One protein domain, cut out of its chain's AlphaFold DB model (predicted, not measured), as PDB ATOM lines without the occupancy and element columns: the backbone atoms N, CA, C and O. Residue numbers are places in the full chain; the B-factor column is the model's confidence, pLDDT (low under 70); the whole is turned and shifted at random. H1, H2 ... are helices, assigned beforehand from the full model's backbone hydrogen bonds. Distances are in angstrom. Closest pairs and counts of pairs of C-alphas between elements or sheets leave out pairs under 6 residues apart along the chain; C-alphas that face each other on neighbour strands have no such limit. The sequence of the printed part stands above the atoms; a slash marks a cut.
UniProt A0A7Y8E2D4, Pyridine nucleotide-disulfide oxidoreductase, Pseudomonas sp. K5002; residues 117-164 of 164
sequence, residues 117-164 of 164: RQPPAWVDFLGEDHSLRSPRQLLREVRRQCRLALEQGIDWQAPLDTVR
ATOM      1  N   ARG A 117     157.452 217.101 184.248       87.75
ATOM      2  CA  ARG A 117     157.741 217.085 185.681       87.75
ATOM      3  C   ARG A 117     157.083 215.861 186.317       87.75
ATOM      4  O   ARG A 117     156.220 215.231 185.711       87.75
ATOM      5  N   GLN A 118     157.508 215.525 187.531       87.56
ATOM      6  CA  GLN A 118     156.875 214.496 188.363       87.56
ATOM      7  C   GLN A 118     156.152 215.177 189.529       87.56
ATOM      8  O   GLN A 118     156.697 215.249 190.631       87.56
ATOM      9  N   PRO A 119     154.978 215.781 189.288       90.38
ATOM     10  CA  PRO A 119     154.206 216.377 190.363       90.38
ATOM     11  C   PRO A 119     153.618 215.301 191.291       90.38
ATOM     12  O   PRO A 119     153.556 214.127 190.920       90.38
ATOM     13  N   PRO A 120     153.153 215.689 192.492       92.25
ATOM     14  CA  PRO A 120     152.348 214.817 193.340       92.25
ATOM     15  C   PRO A 120     151.120 214.274 192.599       92.25
ATOM     16  O   PRO A 120     150.651 214.875 191.633       92.25
ATOM     17  N   ALA A 121     150.568 213.160 193.082       92.75
ATOM     18  CA  ALA A 121     149.309 212.637 192.562       92.75
ATOM     19  C   ALA A 121     148.180 213.674 192.694       92.75
ATOM     20  O   ALA A 121     148.120 214.423 193.672       92.75
ATOM     21  N   TRP A 122     147.276 213.683 191.717       95.56
ATOM     22  CA  TRP A 122     146.078 214.516 191.713       95.56
ATOM     23  C   TRP A 122     144.829 213.636 191.759       95.56
ATOM     24  O   TRP A 122     144.866 212.478 191.344       95.56
ATOM     25  N   VAL A 123     143.731 214.178 192.282       94.25
ATOM     26  CA  VAL A 123     142.443 213.475 192.335       94.25
ATOM     27  C   VAL A 123     141.955 213.130 190.923       94.25
ATOM     28  O   VAL A 123     142.109 213.936 190.002       94.25
ATOM     29  N   ASP A 124     141.342 211.958 190.748       92.94
ATOM     30  CA  ASP A 124     140.689 211.578 189.490       92.94
ATOM     31  C   ASP A 124     139.335 212.291 189.337       92.94
ATOM     32  O   ASP A 124     138.256 211.707 189.422       92.94
ATOM     33  N   PHE A 125     139.397 213.600 189.101       93.19
ATOM     34  CA  PHE A 125     138.218 214.454 188.950       93.19
ATOM     35  C   PHE A 125     137.342 214.084 187.739       93.19
ATOM     36  O   PHE A 125     136.188 214.505 187.673       93.19
ATOM     37  N   LEU A 126     137.875 213.336 186.763       90.75
ATOM     38  CA  LEU A 126     137.109 212.848 185.613       90.75
ATOM     39  C   LEU A 126     136.346 211.565 185.954       90.75
ATOM     40  O   LEU A 126     135.199 211.408 185.530       90.75
ATOM     41  N   GLY A 127     136.963 210.670 186.725       89.50
ATOM     42  CA  GLY A 127     136.306 209.494 187.286       89.50
ATOM     43  C   GLY A 127     135.235 209.850 188.317       89.50
ATOM     44  O   GLY A 127     134.224 209.160 188.400       89.50
ATOM     45  N   GLU A 128     135.409 210.945 189.058       91.31
ATOM     46  CA  GLU A 128     134.437 211.408 190.058       91.31
ATOM     47  C   GLU A 128     133.193 212.077 189.446       91.31
ATOM     48  O   GLU A 128     132.094 211.931 189.986       91.31
ATOM     49  N   ASP A 129     133.328 212.786 188.317       91.44
ATOM     50  CA  ASP A 129     132.216 213.493 187.670       91.44
ATOM     51  C   ASP A 129     131.798 212.863 186.336       91.44
ATOM     52  O   ASP A 129     132.140 213.304 185.232       91.44
ATOM     53  N   HIS A 130     130.929 211.860 186.433       90.25
ATOM     54  CA  HIS A 130     130.311 211.244 185.265       90.25
ATOM     55  C   HIS A 130     129.310 212.155 184.529       90.25
ATOM     56  O   HIS A 130     128.774 211.741 183.504       90.25
ATOM     57  N   SER A 131     129.014 213.374 184.993       94.12
ATOM     58  CA  SER A 131     128.127 214.300 184.271       94.12
ATOM     59  C   SER A 131     128.816 215.004 183.090       94.12
ATOM     60  O   SER A 131     128.144 215.576 182.224       94.12
ATOM     61  N   LEU A 132     130.147 214.920 182.995       93.12
ATOM     62  CA  LEU A 132     130.936 215.469 181.894       93.12
ATOM     63  C   LEU A 132     130.762 214.603 180.634       93.12
ATOM     64  O   LEU A 132     131.367 213.545 180.484       93.12
ATOM     65  N   ARG A 133     129.913 215.050 179.700       91.69
ATOM     66  CA  ARG A 133     129.489 214.260 178.524       91.69
ATOM     67  C   ARG A 133     130.000 214.786 177.184       91.69
ATOM     68  O   ARG A 133     129.614 214.270 176.140       91.69
ATOM     69  N   SER A 134     130.846 215.814 177.177       93.75
ATOM     70  CA  SER A 134     131.374 216.385 175.933       93.75
ATOM     71  C   SER A 134     132.852 216.762 176.034       93.75
ATOM     72  O   SER A 134     133.294 217.214 177.095       93.75
ATOM     73  N   PRO A 135     133.608 216.709 174.919       93.25
ATOM     74  CA  PRO A 135     135.004 217.151 174.881       93.25
ATOM     75  C   PRO A 135     135.201 218.579 175.404       93.25
ATOM     76  O   PRO A 135     136.183 218.883 176.076       93.25
ATOM     77  N   ARG A 136     134.233 219.469 175.151       95.88
ATOM     78  CA  ARG A 136     134.267 220.852 175.644       95.88
ATOM     79  C   ARG A 136     134.103 220.936 177.162       95.88
ATOM     80  O   ARG A 136     134.740 221.789 177.775       95.88
ATOM     81  N   GLN A 137     133.235 220.114 177.757       95.38
ATOM     82  CA  GLN A 137     133.085 220.038 179.215       95.38
ATOM     83  C   GLN A 137     134.353 219.475 179.855       95.38
ATOM     84  O   GLN A 137     134.895 220.114 180.751       95.38
ATOM     85  N   LEU A 138     134.880 218.373 179.316       93.94
ATOM     86  CA  LEU A 138     136.131 217.764 179.775       93.94
ATOM     87  C   LEU A 138     137.290 218.769 179.726       93.94
ATOM     88  O   LEU A 138     137.925 219.032 180.740       93.94
ATOM     89  N   LEU A 139     137.510 219.438 178.588       95.19
ATOM     90  CA  LEU A 139     138.585 220.429 178.446       95.19
ATOM     91  C   LEU A 139     138.439 221.615 179.413       95.19
ATOM     92  O   LEU A 139     139.434 222.151 179.904       95.19
ATOM     93  N   ARG A 140     137.205 222.067 179.669       96.06
ATOM     94  CA  ARG A 140     136.943 223.126 180.653       96.06
ATOM     95  C   ARG A 140     137.309 222.679 182.059       96.06
ATOM     96  O   ARG A 140     137.914 223.473 182.776       96.06
ATOM     97  N   GLU A 141     136.962 221.447 182.413       96.25
ATOM     98  CA  GLU A 141     137.240 220.896 183.731       96.25
ATOM     99  C   GLU A 141     138.740 220.670 183.939       96.25
ATOM    100  O   GLU A 141     139.290 221.177 184.913       96.25
ATOM    101  N   VAL A 142     139.448 220.088 182.965       95.75
ATOM    102  CA  VAL A 142     140.918 219.970 183.001       95.75
ATOM    103  C   VAL A 142     141.569 221.337 183.224       95.75
ATOM    104  O   VAL A 142     142.389 221.512 184.121       95.75
ATOM    105  N   ARG A 143     141.153 222.367 182.473       96.75
ATOM    106  CA  ARG A 143     141.676 223.734 182.654       96.75
ATOM    107  C   ARG A 143     141.359 224.317 184.031       96.75
ATOM    108  O   ARG A 143     142.134 225.136 184.519       96.75
ATOM    109  N   ARG A 144     140.210 223.974 184.625       97.00
ATOM    110  CA  ARG A 144     139.839 224.399 185.982       97.00
ATOM    111  C   ARG A 144     140.767 223.762 187.010       97.00
ATOM    112  O   ARG A 144     141.300 224.483 187.845       97.00
ATOM    113  N   GLN A 145     141.018 222.464 186.890       97.12
ATOM    114  CA  GLN A 145     141.909 221.720 187.777       97.12
ATOM    115  C   GLN A 145     143.360 222.201 187.674       97.12
ATOM    116  O   GLN A 145     143.995 222.430 188.697       97.12
ATOM    117  N   CYS A 146     143.862 222.483 186.465       96.56
ATOM    118  CA  CYS A 146     145.189 223.087 186.292       96.56
ATOM    119  C   CYS A 146     145.317 224.445 187.002       96.56
ATOM    120  O   CYS A 146     146.373 224.739 187.556       96.56
ATOM    121  N   ARG A 147     144.262 225.278 187.007       97.88
ATOM    122  CA  ARG A 147     144.266 226.544 187.764       97.88
ATOM    123  C   ARG A 147     144.292 226.305 189.273       97.88
ATOM    124  O   ARG A 147     145.085 226.947 189.945       97.88
ATOM    125  N   LEU A 148     143.501 225.355 189.776       97.62
ATOM    126  CA  LEU A 148     143.508 224.985 191.197       97.62
ATOM    127  C   LEU A 148     144.877 224.475 191.657       97.62
ATOM    128  O   LEU A 148     145.341 224.866 192.722       97.62
ATOM    129  N   ALA A 149     145.543 223.644 190.852       96.94
ATOM    130  CA  ALA A 149     146.896 223.185 191.151       96.94
ATOM    131  C   ALA A 149     147.866 224.366 191.279       96.94
ATOM    132  O   ALA A 149     148.559 224.484 192.287       96.94
ATOM    133  N   LEU A 150     147.845 225.292 190.314       97.00
ATOM    134  CA  LEU A 150     148.686 226.491 190.353       97.00
ATOM    135  C   LEU A 150     148.398 227.373 191.580       97.00
ATOM    136  O   LEU A 150     149.338 227.855 192.209       97.00
ATOM    137  N   GLU A 151     147.128 227.556 191.953       97.81
ATOM    138  CA  GLU A 151     146.720 228.290 193.165       97.81
ATOM    139  C   GLU A 151     147.233 227.627 194.455       97.81
ATOM    140  O   GLU A 151     147.521 228.315 195.432       97.81
ATOM    141  N   GLN A 152     147.405 226.303 194.450       96.69
ATOM    142  CA  GLN A 152     147.972 225.522 195.554       96.69
ATOM    143  C   GLN A 152     149.509 225.438 195.516       96.69
ATOM    144  O   GLN A 152     150.109 224.757 196.346       96.69
ATOM    145  N   GLY A 153     150.165 226.102 194.556       96.38
ATOM    146  CA  GLY A 153     151.614 226.000 194.351       96.38
ATOM    147  C   GLY A 153     152.067 224.644 193.795       96.38
ATOM    148  O   GLY A 153     153.254 224.322 193.845       96.38
ATOM    149  N   ILE A 154     151.137 223.847 193.272       95.94
ATOM    150  CA  ILE A 154     151.383 222.551 192.644       95.94
ATOM    151  C   ILE A 154     151.517 222.750 191.132       95.94
ATOM    152  O   ILE A 154     150.889 223.619 190.524       95.94
ATOM    153  N   ASP A 155     152.363 221.937 190.505       94.69
ATOM    154  CA  ASP A 155     152.556 221.998 189.063       94.69
ATOM    155  C   ASP A 155     151.257 221.699 188.301       94.69
ATOM    156  O   ASP A 155     150.547 220.739 188.598       94.69
ATOM    157  N   TRP A 156     150.982 222.478 187.255       94.62
ATOM    158  CA  TRP A 156     149.805 222.294 186.405       94.62
ATOM    159  C   TRP A 156     149.782 220.936 185.684       94.62
ATOM    160  O   TRP A 156     148.732 220.545 185.174       94.62
ATOM    161  N   GLN A 157     150.913 220.224 185.610       94.50
ATOM    162  CA  GLN A 157     150.970 218.878 185.043       94.50
ATOM    163  C   GLN A 157     150.283 217.831 185.933       94.50
ATOM    164  O   GLN A 157     149.884 216.796 185.410       94.50
ATOM    165  N   ALA A 158     150.084 218.089 187.236       94.94
ATOM    166  CA  ALA A 158     149.498 217.103 188.154       94.94
ATOM    167  C   ALA A 158     148.070 216.701 187.747       94.94
ATOM    168  O   ALA A 158     147.824 215.513 187.546       94.94
ATOM    169  N   PRO A 159     147.145 217.653 187.522       94.94
ATOM    170  CA  PRO A 159     145.817 217.318 187.024       94.94
ATOM    171  C   PRO A 159     145.798 216.875 185.561       94.94
ATOM    172  O   PRO A 159     144.857 216.218 185.141       94.94
ATOM    173  N   LEU A 160     146.789 217.257 184.747       91.75
ATOM    174  CA  LEU A 160     146.837 216.798 183.356       91.75
ATOM    175  C   LEU A 160     147.190 215.304 183.279       91.75
ATOM    176  O   LEU A 160     146.694 214.594 182.407       91.75
ATOM    177  N   ASP A 161     148.029 214.828 184.195       87.44
ATOM    178  CA  ASP A 161     148.494 213.446 184.236       87.44
ATOM    179  C   ASP A 161     147.371 212.427 184.502       87.44
ATOM    180  O   ASP A 161     147.542 211.262 184.141       87.44
ATOM    181  N   THR A 162     146.225 212.859 185.045       85.00
ATOM    182  CA  THR A 162     145.035 212.019 185.277       85.00
ATOM    183  C   THR A 162     144.162 211.828 184.032       85.00
ATOM    184  O   THR A 162     143.248 211.016 184.049       85.00
ATOM    185  N   VAL A 163     144.421 212.567 182.948       82.19
ATOM    186  CA  VAL A 163     143.624 212.550 181.701       82.19
ATOM    187  C   VAL A 163     144.209 211.579 180.661       82.19
ATOM    188  O   VAL A 163     143.863 211.643 179.483       82.19
ATOM    189  N   ARG A 164     145.158 210.731 181.066       62.91
ATOM    190  CA  ARG A 164     145.799 209.757 180.174       62.91
ATOM    191  C   ARG A 164     144.920 208.558 179.866       62.91
ATOM    192  O   ARG A 164     144.193 208.112 180.775       62.91
TER     193      ARG A 164
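AT A GLANCE: This is residues 117 to 164 of the 164 residues of the protein "Pyridine nucleotide-disulfide oxidoreductase" of Pseudomonas sp. K5002 (UniProt A0A7Y8E2D4). One long helix, H2, forms one side of this elongated domain, and the short helix H3 folds back along part of it as a helical hairpin. The opening stretch, residues 117 to 124, runs lengthwise on the same side of H2 as H3 and leads to H1, a single small turn near the other end of H3 from the hairpin's link. The printed part has 48 residues with three named helices, in the order H1, H2, H3, and no named strand; its class is all helix. The whole is compact, with a radius of gyration of the C-alphas of 10.4 A, and its C-alphas span 29 by 16 by 15 A along their three main axes.

IN THESE COORDINATES: Start at C-alpha 117, at (157.741, 217.085, 185.681), and go through residues 117 to 124, which belong to no named helix. At C-alpha 125, at (138.218, 214.454, 188.950), you reach H1, residues 125 to 128, which measures 5.0 A from first to last C-alpha. Next look for C-alpha 135 at (135.004, 217.151, 174.881); from there H2, residues 135 to 151, runs 24.4 A to C-alpha 151 at (146.720, 228.290, 193.165). The last helix is H3, residues 157 to 163, which covers 10.3 A and ends at C-alpha 163, at (143.624, 212.550, 181.701).

HOW THE PARTS SIT: Look first at H1, which is close to H2 but not clearly touching it: their closest C-alphas, those of Leu 126 and Leu 138, are 7.7 A apart. H1 is also close to H3 but not clearly touching it, with the C-alphas of Leu 126 and Val 163 closest at 7.6 A. Then compare H2 with H3: the two touch, and their closest C-alphas, those of Cys 146 and Pro 159, are 5.8 A apart. H2 touches H3 with residues 142 to 149 alone. The two form a helical hairpin, running opposite ways at a shallow tilt of 26 degrees. In the backbone of H2 every O i to N i+4 pair is within hydrogen-bond range; in H3 this holds for 1 of 3 pairs, beside 3 of 4 O i to N i+3 pairs, and H1 is too short for an O i to N i+4 pair.

THE WHOLE: The two C-alphas farthest apart are those of Arg 117 and Ser 131, at 29.8 A. The printed part has no cut and ends at residue 164, the chain's last residue. The link from H1 to H2 is short, with 6 residues, and the link from H2 to H3 is tight, with 5 residues. The mean pLDDT of the printed part is 92.9; look to residue 164 for the one printed residue under 70.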